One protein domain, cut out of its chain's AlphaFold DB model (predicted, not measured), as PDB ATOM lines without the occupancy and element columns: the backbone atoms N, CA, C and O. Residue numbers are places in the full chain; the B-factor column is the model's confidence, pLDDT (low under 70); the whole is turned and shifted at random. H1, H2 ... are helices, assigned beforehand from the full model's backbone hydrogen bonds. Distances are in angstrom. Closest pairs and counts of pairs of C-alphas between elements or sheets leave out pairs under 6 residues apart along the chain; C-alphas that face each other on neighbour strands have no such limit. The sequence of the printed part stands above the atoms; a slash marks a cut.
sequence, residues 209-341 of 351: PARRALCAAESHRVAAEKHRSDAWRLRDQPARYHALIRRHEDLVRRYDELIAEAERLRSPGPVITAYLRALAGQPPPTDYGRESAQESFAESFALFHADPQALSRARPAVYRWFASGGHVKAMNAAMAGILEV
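Overview. This is residues 209 to 341 of the 351 residues of an uncharacterized protein of Hylemonella gracilis str. Niagara R (UniProt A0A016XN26). A long helical hairpin, H1 and H2, makes much of the length, and a small head of shorter helices, H3 to H6, lies beyond its open end. H7 folds back from the head along H3 and packs on residues 209 to 213 of H1. The printed part has 133 residues with seven named helices, H1 to H7 in order, and no named strand: all helix. It is only just extended, close to loose, with a radius of gyration of the C-alphas of 21.5 A and spans of 72 by 26 by 23 A.

Arrangement. H1, residues 209 to 233, and H2, residues 238 to 266, form a hairpin and touch at a shallow tilt of 17 degrees, opposite ways; their closest C-alphas, of Ala 210 and Ala 262, are 4.2 A apart. H3, residues 270 to 279, meets H2 only through their link. H4, residues 293 to 306, touches H3 with residues 293 to 297 alone, about perpendicular at 74 degrees, closest at the C-alphas of Ile 272 and Gln 294, 6.7 A. H5, residues 308 to 314, and H6, residues 316 to 323, form a second hairpin, closest at the C-alphas of Ser 312 and Tyr 319, 5.3 A. H6 touches H3, closest at the C-alphas of Ala 278 and Val 318, 5.3 A. H7, residues 326 to 339, touches H3 at a shallow tilt of 20 degrees, opposite ways, closest at the C-alphas of Val 271 and Ala 330, 5.2 A. H7 also touches H1, closest at the C-alphas of Pro 209 and Met 335, 5.3 A, but is apart from H2. Every O i to N i+4 pair is within hydrogen-bond range in H1 to H6; in H7 7 of 10 are.

Along the chain. H1 begins at C-alpha 209 (42.031, -50.126, -0.597) and is 37.1 A long; H2 is 42.2 A, H4 19.7 A and H7 20.6 A, ending at C-alpha 339 (48.949, -44.140, 4.906).

Size, cuts and confidence. The two farthest C-alphas, of Asp 236 and Arg 313, are 72.5 A apart. The printed part has no cut. The link from H3 to H4, residues 280 to 292, is long. Mean pLDDT of the printed part is 96.1; residues 339 to 341 are under 70.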
ATOM      1  N   PRO A 209      40.920 -51.002  -0.220       97.75
ATOM      2  CA  PRO A 209      42.031 -50.126  -0.597       97.75
ATOM      3  C   PRO A 209      41.593 -48.940  -1.468       97.75
ATOM      4  O   PRO A 209      41.916 -47.798  -1.150       97.75
ATOM      5  N   ALA A 210      40.805 -49.184  -2.521       97.38
ATOM      6  CA  ALA A 210      40.309 -48.121  -3.397       97.38
ATOM      7  C   ALA A 210      39.431 -47.124  -2.630       97.38
ATOM      8  O   ALA A 210      39.606 -45.913  -2.728       97.38
ATOM      9  N   ARG A 211      38.524 -47.633  -1.790       97.50
ATOM     10  CA  ARG A 211      37.681 -46.810  -0.922       97.50
ATOM     11  C   ARG A 211      38.509 -45.945   0.024       97.50
ATOM     12  O   ARG A 211      38.161 -44.789   0.235       97.50
ATOM     13  N   ARG A 212      39.589 -46.482   0.596       96.44
ATOM     14  CA  ARG A 212      40.485 -45.719   1.470       96.44
ATOM     15  C   ARG A 212      41.085 -44.518   0.739       96.44
ATOM     16  O   ARG A 212      41.027 -43.417   1.279       96.44
ATOM     17  N   ALA A 213      41.585 -44.715  -0.481       96.44
ATOM     18  CA  ALA A 213      42.093 -43.629  -1.317       96.44
ATOM     19  C   ALA A 213      41.000 -42.589  -1.630       96.44
ATOM     20  O   ALA A 213      41.236 -41.394  -1.476       96.44
ATOM     21  N   LEU A 214      39.771 -43.021  -1.944       97.31
ATOM     22  CA  LEU A 214      38.632 -42.112  -2.156       97.31
ATOM     23  C   LEU A 214      38.275 -41.295  -0.903       97.31
ATOM     24  O   LEU A 214      37.904 -40.130  -1.011       97.31
ATOM     25  N   CYS A 215      38.384 -41.880   0.291       96.06
ATOM     26  CA  CYS A 215      38.145 -41.169   1.549       96.06
ATOM     27  C   CYS A 215      39.222 -40.123   1.861       96.06
ATOM     28  O   CYS A 215      38.894 -39.029   2.326       96.06
ATOM     29  N   ALA A 216      40.487 -40.441   1.585       95.00
ATOM     30  CA  ALA A 216      41.581 -39.481   1.698       95.00
ATOM     31  C   ALA A 216      41.408 -38.336   0.683       95.00
ATOM     32  O   ALA A 216      41.471 -37.164   1.059       95.00
ATOM     33  N   ALA A 217      41.052 -38.665  -0.567       95.94
ATOM     34  CA  ALA A 217      40.759 -37.679  -1.602       95.94
ATOM     35  C   ALA A 217      39.656 -36.715  -1.138       95.94
ATOM     36  O   ALA A 217      39.855 -35.504  -1.104       95.94
ATOM     37  N   GLU A 218      38.515 -37.237  -0.686       96.00
ATOM     38  CA  GLU A 218      37.398 -36.407  -0.228       96.00
ATOM     39  C   GLU A 218      37.788 -35.471   0.932       96.00
ATOM     40  O   GLU A 218      37.385 -34.304   0.959       96.00
ATOM     41  N   SER A 219      38.645 -35.936   1.845       94.44
ATOM     42  CA  SER A 219      39.179 -35.099   2.927       94.44
ATOM     43  C   SER A 219      40.039 -33.946   2.390       94.44
ATOM     44  O   SER A 219      39.871 -32.800   2.816       94.44
ATOM     45  N   HIS A 220      40.908 -34.206   1.407       93.88
ATOM     46  CA  HIS A 220      41.682 -33.160   0.731       93.88
ATOM     47  C   HIS A 220      40.806 -32.181  -0.049       93.88
ATOM     48  O   HIS A 220      41.060 -30.978   0.007       93.88
ATOM     49  N   ARG A 221      39.746 -32.654  -0.718       96.12
ATOM     50  CA  ARG A 221      38.790 -31.797  -1.434       96.12
ATOM     51  C   ARG A 221      38.159 -30.772  -0.490       96.12
ATOM     52  O   ARG A 221      38.172 -29.574  -0.773       96.12
ATOM     53  N   VAL A 222      37.668 -31.230   0.660       95.56
ATOM     54  CA  VAL A 222      37.034 -30.366   1.669       95.56
ATOM     55  C   VAL A 222      38.033 -29.375   2.275       95.56
ATOM     56  O   VAL A 222      37.724 -28.188   2.416       95.56
ATOM     57  N   ALA A 223      39.260 -29.812   2.573       94.38
ATOM     58  CA  ALA A 223      40.319 -28.922   3.052       94.38
ATOM     59  C   ALA A 223      40.717 -27.866   2.000       94.38
ATOM     60  O   ALA A 223      40.880 -26.685   2.327       94.38
ATOM     61  N   ALA A 224      40.806 -28.260   0.727       95.88
ATOM     62  CA  ALA A 224      41.100 -27.362  -0.382       95.88
ATOM     63  C   ALA A 224      40.012 -26.286  -0.523       95.88
ATOM     64  O   ALA A 224      40.335 -25.103  -0.672       95.88
ATOM     65  N   GLU A 225      38.734 -26.659  -0.437       96.88
ATOM     66  CA  GLU A 225      37.606 -25.719  -0.477       96.88
ATOM     67  C   GLU A 225      37.650 -24.713   0.679       96.88
ATOM     68  O   GLU A 225      37.467 -23.508   0.460       96.88
ATOM     69  N   LYS A 226      37.983 -25.174   1.891       95.81
ATOM     70  CA  LYS A 226      38.180 -24.302   3.055       95.81
ATOM     71  C   LYS A 226      39.297 -23.283   2.811       95.81
ATOM     72  O   LYS A 226      39.067 -22.085   2.972       95.81
ATOM     73  N   HIS A 227      40.475 -23.721   2.359       95.50
ATOM     74  CA  HIS A 227      41.597 -22.817   2.074       95.50
ATOM     75  C   HIS A 227      41.285 -21.804   0.976       95.50
ATOM     76  O   HIS A 227      41.646 -20.634   1.109       95.50
ATOM     77  N   ARG A 228      40.554 -22.208  -0.067       97.62
ATOM     78  CA  ARG A 228      40.076 -21.286  -1.102       97.62
ATOM     79  C   ARG A 228      39.142 -20.224  -0.519       97.62
ATOM     80  O   ARG A 228      39.308 -19.041  -0.813       97.62
ATOM     81  N   SER A 229      38.180 -20.629   0.312       97.19
ATOM     82  CA  SER A 229      37.261 -19.707   0.993       97.19
ATOM     83  C   SER A 229      38.004 -18.726   1.909       97.19
ATOM     84  O   SER A 229      37.750 -17.522   1.867       97.19
ATOM     85  N   ASP A 230      38.953 -19.210   2.712       96.44
ATOM     86  CA  ASP A 230      39.730 -18.364   3.623       96.44
ATOM     87  C   ASP A 230      40.681 -17.420   2.877       96.44
ATOM     88  O   ASP A 230      40.815 -16.257   3.266       96.44
ATOM     89  N   ALA A 231      41.272 -17.860   1.759       97.38
ATOM     90  CA  ALA A 231      42.072 -16.993   0.896       97.38
ATOM     91  C   ALA A 231      41.246 -15.787   0.433       97.38
ATOM     92  O   ALA A 231      41.677 -14.647   0.594       97.38
ATOM     93  N   TRP A 232      40.016 -16.004  -0.043       97.19
ATOM     94  CA  TRP A 232      39.126 -14.919  -0.475       97.19
ATOM     95  C   TRP A 232      38.828 -13.879   0.611       97.19
ATOM     96  O   TRP A 232      38.698 -12.692   0.296       97.19
ATOM     97  N   ARG A 233      38.750 -14.299   1.879       97.62
ATOM     98  CA  ARG A 233      38.567 -13.397   3.031       97.62
ATOM     99  C   ARG A 233      39.816 -12.570   3.337       97.62
ATOM    100  O   ARG A 233      39.705 -11.496   3.914       97.62
ATOM    101  N   LEU A 234      40.991 -13.055   2.939       97.06
ATOM    102  CA  LEU A 234      42.297 -12.434   3.173       97.06
ATOM    103  C   LEU A 234      42.891 -11.789   1.912       97.06
ATOM    104  O   LEU A 234      44.096 -11.551   1.862       97.06
ATOM    105  N   ARG A 235      42.072 -11.487   0.896       97.38
ATOM    106  CA  ARG A 235      42.531 -10.912  -0.386       97.38
ATOM    107  C   ARG A 235      43.322  -9.604  -0.245       97.38
ATOM    108  O   ARG A 235      44.221  -9.359  -1.039       97.38
ATOM    109  N   ASP A 236      43.053  -8.821   0.802       97.81
ATOM    110  CA  ASP A 236      43.756  -7.562   1.090       97.81
ATOM    111  C   ASP A 236      45.098  -7.782   1.830       97.81
ATOM    112  O   ASP A 236      45.797  -6.832   2.174       97.81
ATOM    113  N   GLN A 237      45.479  -9.041   2.081       97.88
ATOM    114  CA  GLN A 237      46.742  -9.459   2.698       97.88
ATOM    115  C   GLN A 237      47.506 -10.400   1.737       97.88
ATOM    116  O   GLN A 237      47.495 -11.621   1.939       97.88
ATOM    117  N   PRO A 238      48.207  -9.873   0.707       97.25
ATOM    118  CA  PRO A 238      48.711 -10.661  -0.427       97.25
ATOM    119  C   PRO A 238      49.568 -11.871  -0.042       97.25
ATOM    120  O   PRO A 238      49.387 -12.961  -0.576       97.25
ATOM    121  N   ALA A 239      50.470 -11.722   0.934       96.94
ATOM    122  CA  ALA A 239      51.325 -12.823   1.378       96.94
ATOM    123  C   ALA A 239      50.520 -14.006   1.953       96.94
ATOM    124  O   ALA A 239      50.808 -15.162   1.637       96.94
ATOM    125  N   ARG A 240      49.489 -13.726   2.765       96.88
ATOM    126  CA  ARG A 240      48.615 -14.757   3.347       96.88
ATOM    127  C   ARG A 240      47.672 -15.350   2.305       96.88
ATOM    128  O   ARG A 240      47.508 -16.567   2.282       96.88
ATOM    129  N   TYR A 241      47.124 -14.513   1.423       97.25
ATOM    130  CA  TYR A 241      46.337 -14.953   0.272       97.25
ATOM    131  C   TYR A 241      47.116 -15.975  -0.565       97.25
ATOM    132  O   TYR A 241      46.679 -17.114  -0.715       97.25
ATOM    133  N   HIS A 242      48.316 -15.616  -1.030       97.00
ATOM    134  CA  HIS A 242      49.132 -16.499  -1.864       97.00
ATOM    135  C   HIS A 242      49.566 -17.775  -1.136       97.00
ATOM    136  O   HIS A 242      49.657 -18.826  -1.764       97.00
ATOM    137  N   ALA A 243      49.820 -17.715   0.175       96.75
ATOM    138  CA  ALA A 243      50.129 -18.911   0.955       96.75
ATOM    139  C   ALA A 243      48.951 -19.900   0.997       96.75
ATOM    140  O   ALA A 243      49.164 -21.097   0.821       96.75
ATOM    141  N   LEU A 244      47.718 -19.415   1.185       96.19
ATOM    142  CA  LEU A 244      46.518 -20.259   1.177       96.19
ATOM    143  C   LEU A 244      46.183 -20.792  -0.218       96.19
ATOM    144  O   LEU A 244      45.787 -21.948  -0.332       96.19
ATOM    145  N   ILE A 245      46.380 -19.990  -1.269       97.94
ATOM    146  CA  ILE A 245      46.198 -20.453  -2.652       97.94
ATOM    147  C   ILE A 245      47.183 -21.577  -2.991       97.94
ATOM    148  O   ILE A 245      46.744 -22.605  -3.489       97.94
ATOM    149  N   ARG A 246      48.470 -21.458  -2.628       97.12
ATOM    150  CA  ARG A 246      49.431 -22.560  -2.828       97.12
ATOM    151  C   ARG A 246      49.006 -23.840  -2.106       97.12
ATOM    152  O   ARG A 246      49.026 -24.910  -2.697       97.12
ATOM    153  N   ARG A 247      48.552 -23.731  -0.849       95.88
ATOM    154  CA  ARG A 247      48.024 -24.888  -0.100       95.88
ATOM    155  C   ARG A 247      46.796 -25.503  -0.771       95.88
ATOM    156  O   ARG A 247      46.666 -26.720  -0.791       95.88
ATOM    157  N   HIS A 248      45.895 -24.678  -1.304       96.50
ATOM    158  CA  HIS A 248      44.746 -25.147  -2.078       96.50
ATOM    159  C   HIS A 248      45.191 -25.927  -3.323       96.50
ATOM    160  O   HIS A 248      44.717 -27.038  -3.531       96.50
ATOM    161  N   GLU A 249      46.118 -25.379  -4.111       97.50
ATOM    162  CA  GLU A 249      46.653 -26.026  -5.316       97.50
ATOM    163  C   GLU A 249      47.339 -27.364  -4.999       97.50
ATOM    164  O   GLU A 249      47.105 -28.354  -5.690       97.50
ATOM    165  N   ASP A 250      48.127 -27.427  -3.921       96.44
ATOM    166  CA  ASP A 250      48.770 -28.667  -3.476       96.44
ATOM    167  C   ASP A 250      47.751 -29.739  -3.060       96.44
ATOM    168  O   ASP A 250      47.905 -30.905  -3.425       96.44
ATOM    169  N   LEU A 251      46.691 -29.364  -2.333       95.06
ATOM    170  CA  LEU A 251      45.622 -30.294  -1.946       95.06
ATOM    171  C   LEU A 251      44.797 -30.770  -3.144       95.06
ATOM    172  O   LEU A 251      44.406 -31.934  -3.177       95.06
ATOM    173  N   VAL A 252      44.546 -29.903  -4.131       97.12
ATOM    174  CA  VAL A 252      43.878 -30.297  -5.381       97.12
ATOM    175  C   VAL A 252      44.731 -31.307  -6.149       97.12
ATOM    176  O   VAL A 252      44.212 -32.335  -6.572       97.12
ATOM    177  N   ARG A 253      46.051 -31.090  -6.241       96.94
ATOM    178  CA  ARG A 253      46.967 -32.064  -6.853       96.94
ATOM    179  C   ARG A 253      46.921 -33.418  -6.132       96.94
ATOM    180  O   ARG A 253      46.780 -34.443  -6.789       96.94
ATOM    181  N   ARG A 254      46.974 -33.427  -4.793       95.44
ATOM    182  CA  ARG A 254      46.867 -34.667  -3.997       95.44
ATOM    183  C   ARG A 254      45.512 -35.359  -4.156       95.44
ATOM    184  O   ARG A 254      45.453 -36.583  -4.198       95.44
ATOM    185  N   TYR A 255      44.424 -34.593  -4.248       95.94
ATOM    186  CA  TYR A 255      43.098 -35.127  -4.561       95.94
ATOM    187  C   TYR A 255      43.124 -35.889  -5.893       95.94
ATOM    188  O   TYR A 255      42.736 -37.056  -5.924       95.94
ATOM    189  N   ASP A 256      43.643 -35.274  -6.958       96.94
ATOM    190  CA  ASP A 256      43.710 -35.899  -8.283       96.94
ATOM    191  C   ASP A 256      44.579 -37.172  -8.281       96.94
ATOM    192  O   ASP A 256      44.193 -38.192  -8.860       96.94
ATOM    193  N   GLU A 257      45.718 -37.152  -7.577       96.44
ATOM    194  CA  GLU A 257      46.598 -38.318  -7.392       96.44
ATOM    195  C   GLU A 257      45.871 -39.483  -6.696       96.44
ATOM    196  O   GLU A 257      45.952 -40.629  -7.146       96.44
ATOM    197  N   LEU A 258      45.108 -39.203  -5.635       96.31
ATOM    198  CA  LEU A 258      44.354 -40.219  -4.895       96.31
ATOM    199  C   LEU A 258      43.159 -40.770  -5.681       96.31
ATOM    200  O   LEU A 258      42.845 -41.955  -5.550       96.31
ATOM    201  N   ILE A 259      42.505 -39.956  -6.516       97.56
ATOM    202  CA  ILE A 259      41.468 -40.441  -7.438       97.56
ATOM    203  C   ILE A 259      42.080 -41.405  -8.462       97.56
ATOM    204  O   ILE A 259      41.536 -42.491  -8.683       97.56
ATOM    205  N   ALA A 260      43.230 -41.056  -9.047       96.56
ATOM    206  CA  ALA A 260      43.932 -41.933  -9.983       96.56
ATOM    207  C   ALA A 260      44.367 -43.252  -9.318       96.56
ATOM    208  O   ALA A 260      44.195 -44.331  -9.894       96.56
ATOM    209  N   GLU A 261      44.874 -43.184  -8.085       96.25
ATOM    210  CA  GLU A 261      45.241 -44.362  -7.300       96.25
ATOM    211  C   GLU A 261      44.023 -45.238  -6.972       96.25
ATOM    212  O   GLU A 261      44.078 -46.460  -7.126       96.25
ATOM    213  N   ALA A 262      42.894 -44.639  -6.584       96.94
ATOM    214  CA  ALA A 262      41.660 -45.375  -6.338       96.94
ATOM    215  C   ALA A 262      41.200 -46.153  -7.580       96.94
ATOM    216  O   ALA A 262      40.866 -47.332  -7.467       96.94
ATOM    217  N   GLU A 263      41.224 -45.534  -8.763       96.25
ATOM    218  CA  GLU A 263      40.862 -46.200 -10.019       96.25
ATOM    219  C   GLU A 263      41.827 -47.343 -10.365       96.25
ATOM    220  O   GLU A 263      41.388 -48.444 -10.712       96.25
ATOM    221  N   ARG A 264      43.137 -47.148 -10.160       96.25
ATOM    222  CA  ARG A 264      44.137 -48.218 -10.313       96.25
ATOM    223  C   ARG A 264      43.857 -49.399  -9.382       96.25
ATOM    224  O   ARG A 264      44.003 -50.555  -9.778       96.25
ATOM    225  N   LEU A 265      43.433 -49.127  -8.149       96.19
ATOM    226  CA  LEU A 265      43.108 -50.144  -7.148       96.19
ATOM    227  C   LEU A 265      41.778 -50.872  -7.415       96.19
ATOM    228  O   LEU A 265      41.536 -51.896  -6.775       96.19
ATOM    229  N   ARG A 266      40.929 -50.404  -8.344       92.94
ATOM    230  CA  ARG A 266      39.636 -51.042  -8.664       92.94
ATOM    231  C   ARG A 266      39.726 -52.176  -9.688       92.94
ATOM    232  O   ARG A 266      38.865 -53.055  -9.652       92.94
ATOM    233  N   SER A 267      40.702 -52.189 -10.608       90.06
ATOM    234  CA  SER A 267      40.651 -53.133 -11.743       90.06
ATOM    235  C   SER A 267      42.005 -53.544 -12.364       90.06
ATOM    236  O   SER A 267      42.586 -52.773 -13.125       90.06
ATOM    237  N   PRO A 268      42.470 -54.796 -12.143       91.06
ATOM    238  CA  PRO A 268      42.175 -55.631 -10.983       91.06
ATOM    239  C   PRO A 268      42.930 -55.108  -9.756       91.06
ATOM    240  O   PRO A 268      44.143 -54.903  -9.784       91.06
ATOM    241  N   GLY A 269      42.212 -54.949  -8.645       96.06
ATOM    242  CA  GLY A 269      42.824 -54.576  -7.375       96.06
ATOM    243  C   GLY A 269      43.801 -55.632  -6.833       96.06
ATOM    244  O   GLY A 269      43.839 -56.778  -7.301       96.06
ATOM    245  N   PRO A 270      44.587 -55.289  -5.798       97.75
ATOM    246  CA  PRO A 270      45.564 -56.195  -5.191       97.75
ATOM    247  C   PRO A 270      44.925 -57.448  -4.572       97.75
ATOM    248  O   PRO A 270      45.489 -58.538  -4.687       97.75
ATOM    249  N   VAL A 271      43.730 -57.327  -3.979       98.38
ATOM    250  CA  VAL A 271      42.975 -58.468  -3.427       98.38
ATOM    251  C   VAL A 271      42.558 -59.430  -4.540       98.38
ATOM    252  O   VAL A 271      42.841 -60.624  -4.451       98.38
ATOM    253  N   ILE A 272      41.974 -58.911  -5.624       98.56
ATOM    254  CA  ILE A 272      41.575 -59.706  -6.795       98.56
ATOM    255  C   ILE A 272      42.792 -60.357  -7.458       98.56
ATOM    256  O   ILE A 272      42.764 -61.541  -7.783       98.56
ATOM    257  N   THR A 273      43.900 -59.629  -7.591       98.50
ATOM    258  CA  THR A 273      45.150 -60.174  -8.138       98.50
ATOM    259  C   THR A 273      45.671 -61.345  -7.298       98.50
ATOM    260  O   THR A 273      46.081 -62.368  -7.849       98.50
ATOM    261  N   ALA A 274      45.645 -61.231  -5.966       98.56
ATOM    262  CA  ALA A 274      46.042 -62.315  -5.070       98.56
ATOM    263  C   ALA A 274      45.076 -63.511  -5.147       98.56
ATOM    264  O   ALA A 274      45.526 -64.657  -5.206       98.56
ATOM    265  N   TYR A 275      43.770 -63.246  -5.216       98.69
ATOM    266  CA  TYR A 275      42.738 -64.263  -5.392       98.69
ATOM    267  C   TYR A 275      42.925 -65.059  -6.690       98.69
ATOM    268  O   TYR A 275      42.930 -66.288  -6.659       98.69
ATOM    269  N   LEU A 276      43.166 -64.392  -7.823       98.44
ATOM    270  CA  LEU A 276      43.365 -65.057  -9.118       98.44
ATOM    271  C   LEU A 276      44.587 -65.987  -9.122       98.44
ATOM    272  O   LEU A 276      44.555 -67.046  -9.752       98.44
ATOM    273  N   ARG A 277      45.645 -65.648  -8.372       98.50
ATOM    274  CA  ARG A 277      46.788 -66.557  -8.164       98.50
ATOM    275  C   ARG A 277      46.382 -67.803  -7.378       98.50
ATOM    276  O   ARG A 277      46.812 -68.894  -7.735       98.50
ATOM    277  N   ALA A 278      45.554 -67.654  -6.344       98.44
ATOM    278  CA  ALA A 278      45.037 -68.782  -5.567       98.44
ATOM    279  C   ALA A 278      44.058 -69.653  -6.372       98.44
ATOM    280  O   ALA A 278      44.033 -70.872  -6.199       98.44
ATOM    281  N   LEU A 279      43.286 -69.038  -7.272       98.06
ATOM    282  CA  LEU A 279      42.395 -69.731  -8.201       98.06
ATOM    283  C   LEU A 279      43.175 -70.521  -9.265       98.06
ATOM    284  O   LEU A 279      42.689 -71.541  -9.750       98.06
ATOM    285  N   ALA A 280      44.393 -70.079  -9.603       97.38
ATOM    286  CA  ALA A 280      45.328 -70.771 -10.493       97.38
ATOM    287  C   ALA A 280      44.713 -71.152 -11.858       97.38
ATOM    288  O   ALA A 280      44.944 -72.242 -12.378       97.38
ATOM    289  N   GLY A 281      43.894 -70.257 -12.421       96.50
ATOM    290  CA  GLY A 281      43.227 -70.455 -13.714       96.50
ATOM    291  C   GLY A 281      42.064 -71.456 -13.706       96.50
ATOM    292  O   GLY A 281      41.486 -71.713 -14.759       96.50
ATOM    293  N   GLN A 282      41.697 -72.018 -12.549       96.94
ATOM    294  CA  GLN A 282      40.495 -72.843 -12.432       96.94
ATOM    295  C   GLN A 282      39.231 -71.982 -12.606       96.94
ATOM    296  O   GLN A 282      39.248 -70.794 -12.287       96.94
ATOM    297  N   PRO A 283      38.112 -72.553 -13.086       96.19
ATOM    298  CA  PRO A 283      36.857 -71.811 -13.148       96.19
ATOM    299  C   PRO A 283      36.394 -71.385 -11.741       96.19
ATOM    300  O   PRO A 283      36.742 -72.050 -10.771       96.19
ATOM    301  N   PRO A 284      35.568 -70.344 -11.584       96.62
ATOM    302  CA  PRO A 284      34.935 -69.978 -10.307       96.62
ATOM    303  C   PRO A 284      34.139 -71.135  -9.668       96.62
ATOM    304  O   PRO A 284      33.767 -72.071 -10.386       96.62
ATOM    305  N   PRO A 285      33.903 -71.137  -8.338       95.19
ATOM    306  CA  PRO A 285      33.164 -72.214  -7.669       95.19
ATOM    307  C   PRO A 285      31.665 -72.222  -7.999       95.19
ATOM    308  O   PRO A 285      31.048 -73.281  -7.927       95.19
ATOM    309  N   THR A 286      31.095 -71.081  -8.388       95.50
ATOM    310  CA  THR A 286      29.682 -70.938  -8.761       95.50
ATOM    311  C   THR A 286      29.552 -70.418 -10.190       95.50
ATOM    312  O   THR A 286      30.500 -69.872 -10.760       95.50
ATOM    313  N   ASP A 287      28.376 -70.596 -10.795       93.81
ATOM    314  CA  ASP A 287      28.132 -70.103 -12.152       93.81
ATOM    315  C   ASP A 287      28.050 -68.577 -12.208       93.81
ATOM    316  O   ASP A 287      28.575 -67.992 -13.152       93.81
ATOM    317  N   TYR A 288      27.480 -67.935 -11.182       95.19
ATOM    318  CA  TYR A 288      27.443 -66.473 -11.079       95.19
ATOM    319  C   TYR A 288      28.856 -65.880 -10.981       95.19
ATOM    320  O   TYR A 288      29.186 -64.917 -11.668       95.19
ATOM    321  N   GLY A 289      29.767 -66.550 -10.267       96.94
ATOM    322  CA  GLY A 289      31.172 -66.149 -10.212       96.94
ATOM    323  C   GLY A 289      31.881 -66.101 -11.575       96.94
ATOM    324  O   GLY A 289      32.944 -65.496 -11.676       96.94
ATOM    325  N   ARG A 290      31.334 -66.710 -12.641       96.69
ATOM    326  CA  ARG A 290      31.901 -66.650 -14.006       96.69
ATOM    327  C   ARG A 290      31.730 -65.292 -14.679       96.69
ATOM    328  O   ARG A 290      32.400 -65.056 -15.681       96.69
ATOM    329  N   GLU A 291      30.863 -64.426 -14.162       97.12
ATOM    330  CA  GLU A 291      30.606 -63.111 -14.752       97.12
ATOM    331  C   GLU A 291      31.827 -62.185 -14.674       97.12
ATOM    332  O   GLU A 291      32.122 -61.469 -15.632       97.12
ATOM    333  N   SER A 292      32.576 -62.214 -13.567       97.56
ATOM    334  CA  SER A 292      33.823 -61.457 -13.423       97.56
ATOM    335  C   SER A 292      34.734 -62.022 -12.328       97.56
ATOM    336  O   SER A 292      34.314 -62.812 -11.484       97.56
ATOM    337  N   ALA A 293      35.996 -61.585 -12.294       97.94
ATOM    338  CA  ALA A 293      36.918 -61.956 -11.218       97.94
ATOM    339  C   ALA A 293      36.449 -61.448  -9.840       97.94
ATOM    340  O   ALA A 293      36.721 -62.089  -8.824       97.94
ATOM    341  N   GLN A 294      35.740 -60.318  -9.813       97.88
ATOM    342  CA  GLN A 294      35.153 -59.722  -8.619       97.88
ATOM    343  C   GLN A 294      33.977 -60.558  -8.107       97.88
ATOM    344  O   GLN A 294      33.961 -60.881  -6.922       97.88
ATOM    345  N   GLU A 295      33.067 -60.981  -8.993       97.81
ATOM    346  CA  GLU A 295      31.972 -61.895  -8.630       97.81
ATOM    347  C   GLU A 295      32.535 -63.237  -8.147       97.81
ATOM    348  O   GLU A 295      32.143 -63.750  -7.104       97.81
ATOM    349  N   SER A 296      33.537 -63.785  -8.846       98.44
ATOM    350  CA  SER A 296      34.223 -65.014  -8.429       98.44
ATOM    351  C   SER A 296      34.801 -64.902  -7.017       98.44
ATOM    352  O   SER A 296      34.680 -65.839  -6.219       98.44
ATOM    353  N   PHE A 297      35.437 -63.770  -6.697       98.69
ATOM    354  CA  PHE A 297      35.954 -63.498  -5.360       98.69
ATOM    355  C   PHE A 297      34.825 -63.408  -4.329       98.69
ATOM    356  O   PHE A 297      34.912 -64.087  -3.308       98.69
ATOM    357  N   ALA A 298      33.777 -62.625  -4.596       98.56
ATOM    358  CA  ALA A 298      32.653 -62.415  -3.684       98.56
ATOM    359  C   ALA A 298      31.890 -63.717  -3.384       98.56
ATOM    360  O   ALA A 298      31.647 -64.038  -2.222       98.56
ATOM    361  N   GLU A 299      31.637 -64.542  -4.401       98.44
ATOM    362  CA  GLU A 299      31.050 -65.880  -4.257       98.44
ATOM    363  C   GLU A 299      31.943 -66.813  -3.430       98.44
ATOM    364  O   GLU A 299      31.474 -67.537  -2.552       98.44
ATOM    365  N   SER A 300      33.258 -66.784  -3.673       98.69
ATOM    366  CA  SER A 300      34.204 -67.599  -2.902       98.69
ATOM    367  C   SER A 300      34.309 -67.127  -1.449       98.69
ATOM    368  O   SER A 300      34.453 -67.953  -0.554       98.69
ATOM    369  N   PHE A 301      34.233 -65.816  -1.211       98.81
ATOM    370  CA  PHE A 301      34.208 -65.218   0.122       98.81
ATOM    371  C   PHE A 301      32.942 -65.636   0.879       98.81
ATOM    372  O   PHE A 301      33.026 -66.086   2.022       98.81
ATOM    373  N   ALA A 302      31.782 -65.558   0.223       98.50
ATOM    374  CA  ALA A 302      30.514 -65.994   0.786       98.50
ATOM    375  C   ALA A 302      30.538 -67.485   1.140       98.50
ATOM    376  O   ALA A 302      30.203 -67.840   2.269       98.50
ATOM    377  N   LEU A 303      31.023 -68.347   0.237       98.38
ATOM    378  CA  LEU A 303      31.195 -69.770   0.533       98.38
ATOM    379  C   LEU A 303      32.179 -69.994   1.686       98.38
ATOM    380  O   LEU A 303      31.868 -70.757   2.585       98.38
ATOM    381  N   PHE A 304      33.334 -69.325   1.723       98.69
ATOM    382  CA  PHE A 304      34.318 -69.530   2.795       98.69
ATOM    383  C   PHE A 304      33.723 -69.342   4.202       98.69
ATOM    384  O   PHE A 304      34.044 -70.106   5.111       98.69
ATOM    385  N   HIS A 305      32.843 -68.355   4.363       98.50
ATOM    386  CA  HIS A 305      32.216 -68.026   5.645       98.50
ATOM    387  C   HIS A 305      30.917 -68.800   5.906       98.50
ATOM    388  O   HIS A 305      30.655 -69.221   7.038       98.50
ATOM    389  N   ALA A 306      30.094 -69.000   4.874       97.44
ATOM    390  CA  ALA A 306      28.790 -69.649   4.997       97.44
ATOM    391  C   ALA A 306      28.879 -71.180   4.941       97.44
ATOM    392  O   ALA A 306      28.249 -71.850   5.757       97.44
ATOM    393  N   ASP A 307      29.675 -71.710   4.009       97.88
ATOM    394  CA  ASP A 307      29.921 -73.136   3.779       97.88
ATOM    395  C   ASP A 307      31.389 -73.410   3.372       97.88
ATOM    396  O   ASP A 307      31.720 -73.654   2.198       97.88
ATOM    397  N   PRO A 308      32.321 -73.380   4.341       98.06
ATOM    398  CA  PRO A 308      33.730 -73.637   4.063       98.06
ATOM    399  C   PRO A 308      33.982 -75.028   3.467       98.06
ATOM    400  O   PRO A 308      34.984 -75.220   2.771       98.06
ATOM    401  N   GLN A 309      33.108 -76.007   3.728       96.88
ATOM    402  CA  GLN A 309      33.279 -77.356   3.201       96.88
ATOM    403  C   GLN A 309      32.964 -77.402   1.703       96.88
ATOM    404  O   GLN A 309      33.736 -78.011   0.957       96.88
ATOM    405  N   ALA A 310      31.904 -76.723   1.250       96.69
ATOM    406  CA  ALA A 310      31.594 -76.580  -0.172       96.69
ATOM    407  C   ALA A 310      32.755 -75.922  -0.929       96.69
ATOM    408  O   ALA A 310      33.225 -76.464  -1.936       96.69
ATOM    409  N   LEU A 311      33.317 -74.824  -0.401       97.69
ATOM    410  CA  LEU A 311      34.490 -74.194  -1.017       97.69
ATOM    411  C   LEU A 311      35.713 -75.116  -1.014       97.69
ATOM    412  O   LEU A 311      36.438 -75.166  -2.004       97.69
ATOM    413  N   SER A 312      35.958 -75.851   0.073       97.50
ATOM    414  CA  SER A 312      37.083 -76.788   0.169       97.50
ATOM    415  C   SER A 312      36.979 -77.922  -0.859       97.50
ATOM    416  O   SER A 312      37.972 -78.254  -1.508       97.50
ATOM    417  N   ARG A 313      35.771 -78.467  -1.075       94.94
ATOM    418  CA  ARG A 313      35.495 -79.472  -2.115       94.94
ATOM    419  C   ARG A 313      35.671 -78.897  -3.518       94.94
ATOM    420  O   ARG A 313      36.330 -79.514  -4.352       94.94
ATOM    421  N   ALA A 314      35.089 -77.727  -3.778       95.12
ATOM    422  CA  ALA A 314      35.093 -77.124  -5.104       95.12
ATOM    423  C   ALA A 314      36.476 -76.569  -5.475       95.12
ATOM    424  O   ALA A 314      36.990 -76.856  -6.555       95.12
ATOM    425  N   ARG A 315      37.090 -75.764  -4.602       97.31
ATOM    426  CA  ARG A 315      38.330 -75.006  -4.844       97.31
ATOM    427  C   ARG A 315      39.253 -75.046  -3.617       97.31
ATOM    428  O   ARG A 315      39.434 -74.035  -2.933       97.31
ATOM    429  N   PRO A 316      39.934 -76.176  -3.362       97.56
ATOM    430  CA  PRO A 316      40.731 -76.365  -2.148       97.56
ATOM    431  C   PRO A 316      41.893 -75.368  -2.000       97.56
ATOM    432  O   PRO A 316      42.264 -75.011  -0.882       97.56
ATOM    433  N   ALA A 317      42.486 -74.903  -3.105       98.44
ATOM    434  CA  ALA A 317      43.540 -73.886  -3.066       98.44
ATOM    435  C   ALA A 317      43.007 -72.514  -2.618       98.44
ATOM    436  O   ALA A 317      43.626 -71.864  -1.776       98.44
ATOM    437  N   VAL A 318      41.830 -72.125  -3.117       98.69
ATOM    438  CA  VAL A 318      41.131 -70.893  -2.724       98.69
ATOM    439  C   VAL A 318      40.710 -70.963  -1.257       98.69
ATOM    440  O   VAL A 318      40.976 -70.026  -0.508       98.69
ATOM    441  N   TYR A 319      40.151 -72.095  -0.814       98.75
ATOM    442  CA  TYR A 319      39.835 -72.324   0.599       98.75
ATOM    443  C   TYR A 319      41.061 -72.116   1.502       98.75
ATOM    444  O   TYR A 319      41.010 -71.331   2.447       98.75
ATOM    445  N   ARG A 320      42.194 -72.767   1.189       98.69
ATOM    446  CA  ARG A 320      43.433 -72.612   1.974       98.69
ATOM    447  C   ARG A 320      43.934 -71.170   1.993       98.69
ATOM    448  O   ARG A 320      44.452 -70.718   3.011       98.69
ATOM    449  N   TRP A 321      43.786 -70.449   0.885       98.75
ATOM    450  CA  TRP A 321      44.167 -69.044   0.806       98.75
ATOM    451  C   TRP A 321      43.339 -68.176   1.763       98.75
ATOM    452  O   TRP A 321      43.937 -67.464   2.576       98.75
ATOM    453  N   PHE A 322      42.007 -68.302   1.762       98.75
ATOM    454  CA  PHE A 322      41.141 -67.614   2.730       98.75
ATOM    455  C   PHE A 322      41.438 -68.025   4.177       98.75
ATOM    456  O   PHE A 322      41.606 -67.162   5.037       98.75
ATOM    457  N   ALA A 323      41.603 -69.327   4.437       98.44
ATOM    458  CA  ALA A 323      41.933 -69.852   5.764       98.44
ATOM    459  C   ALA A 323      43.256 -69.285   6.312       98.44
ATOM    460  O   ALA A 323      43.404 -69.082   7.514       98.44
ATOM    461  N   SER A 324      44.210 -68.969   5.430       98.38
ATOM    462  CA  SER A 324      45.477 -68.322   5.791       98.38
ATOM    463  C   SER A 324      45.391 -66.792   5.953       98.38
ATOM    464  O   SER A 324      46.420 -66.144   6.182       98.38
ATOM    465  N   GLY A 325      44.200 -66.201   5.793       98.44
ATOM    466  CA  GLY A 325      43.971 -64.754   5.789       98.44
ATOM    467  C   GLY A 325      44.550 -64.051   4.557       98.44
ATOM    468  O   GLY A 325      44.986 -62.904   4.650       98.44
ATOM    469  N   GLY A 326      44.648 -64.744   3.419       98.62
ATOM    470  CA  GLY A 326      45.317 -64.241   2.217       98.62
ATOM    471  C   GLY A 326      44.710 -62.947   1.659       98.62
ATOM    472  O   GLY A 326      45.448 -62.043   1.267       98.62
ATOM    473  N   HIS A 327      43.384 -62.822   1.693       98.62
ATOM    474  CA  HIS A 327      42.643 -61.618   1.305       98.62
ATOM    475  C   HIS A 327      42.902 -60.448   2.258       98.62
ATOM    476  O   HIS A 327      43.218 -59.357   1.791       98.62
ATOM    477  N   VAL A 328      42.863 -60.677   3.577       98.44
ATOM    478  CA  VAL A 328      43.163 -59.645   4.589       98.44
ATOM    479  C   VAL A 328      44.606 -59.160   4.459       98.44
ATOM    480  O   VAL A 328      44.860 -57.960   4.518       98.44
ATOM    481  N   LYS A 329      45.563 -60.065   4.227       98.50
ATOM    482  CA  LYS A 329      46.972 -59.706   3.995       98.50
ATOM    483  C   LYS A 329      47.141 -58.845   2.742       98.50
ATOM    484  O   LYS A 329      47.803 -57.813   2.814       98.50
ATOM    485  N   ALA A 330      46.531 -59.239   1.620       98.12
ATOM    486  CA  ALA A 330      46.589 -58.475   0.372       98.12
ATOM    487  C   ALA A 330      45.958 -57.079   0.523       98.12
ATOM    488  O   ALA A 330      46.530 -56.085   0.079       98.12
ATOM    489  N   MET A 331      44.811 -57.008   1.202       97.69
ATOM    490  CA  MET A 331      44.110 -55.766   1.517       97.69
ATOM    491  C   MET A 331      44.959 -54.846   2.405       97.69
ATOM    492  O   MET A 331      45.160 -53.681   2.072       97.69
ATOM    493  N   ASN A 332      45.502 -55.362   3.511       96.62
ATOM    494  CA  ASN A 332      46.306 -54.581   4.452       96.62
ATOM    495  C   ASN A 332      47.607 -54.076   3.826       96.62
ATOM    496  O   ASN A 332      47.959 -52.918   4.033       96.62
ATOM    497  N   ALA A 333      48.293 -54.906   3.032       96.50
ATOM    498  CA  ALA A 333      49.502 -54.494   2.322       96.50
ATOM    499  C   ALA A 333      49.227 -53.325   1.363       96.50
ATOM    500  O   ALA A 333      49.994 -52.369   1.322       96.50
ATOM    501  N   ALA A 334      48.102 -53.368   0.644       95.69
ATOM    502  CA  ALA A 334      47.692 -52.276  -0.232       95.69
ATOM    503  C   ALA A 334      47.330 -51.002   0.543       95.69
ATOM    504  O   ALA A 334      47.680 -49.904   0.128       95.69
ATOM    505  N   MET A 335      46.651 -51.141   1.683       94.69
ATOM    506  CA  MET A 335      46.268 -50.000   2.514       94.69
ATOM    507  C   MET A 335      47.448 -49.334   3.229       94.69
ATOM    508  O   MET A 335      47.375 -48.135   3.487       94.69
ATOM    509  N   ALA A 336      48.505 -50.079   3.563       93.62
ATOM    510  CA  ALA A 336      49.696 -49.529   4.210       93.62
ATOM    511  C   ALA A 336      50.393 -48.485   3.323       93.62
ATOM    512  O   ALA A 336      50.754 -47.425   3.817       93.62
ATOM    513  N   GLY A 337      50.467 -48.724   2.008       88.12
ATOM    514  CA  GLY A 337      51.058 -47.770   1.062       88.12
ATOM    515  C   GLY A 337      50.271 -46.463   0.886       88.12
ATOM    516  O   GLY A 337      50.818 -45.500   0.366       88.12
ATOM    517  N   ILE A 338      49.008 -46.408   1.326       86.81
ATOM    518  CA  ILE A 338      48.178 -45.190   1.264       86.81
ATOM    519  C   ILE A 338      48.439 -44.286   2.483       86.81
ATOM    520  O   ILE A 338      48.297 -43.073   2.391       86.81
ATOM    521  N   LEU A 339      48.808 -44.863   3.634       69.88
ATOM    522  CA  LEU A 339      48.949 -44.140   4.906       69.88
ATOM    523  C   LEU A 339      50.180 -43.244   5.002       69.88
ATOM    524  O   LEU A 339      50.137 -42.245   5.710       69.88
ATOM    525  N   GLU A 340      51.259 -43.585   4.305       67.62
ATOM    526  CA  GLU A 340      52.531 -42.860   4.404       67.62
ATOM    527  C   GLU A 340      52.468 -41.431   3.824       67.62
ATOM    528  O   GLU A 340      53.423 -40.673   3.949       67.62
ATOM    529  N   VAL A 341      51.348 -41.033   3.211       60.19
ATOM    530  CA  VAL A 341      51.209 -39.745   2.510       60.19
ATOM    531  C   VAL A 341      50.644 -38.618   3.405       60.19
ATOM    532  O   VAL A 341      50.776 -37.442   3.057       60.19
TER     533      VAL A 341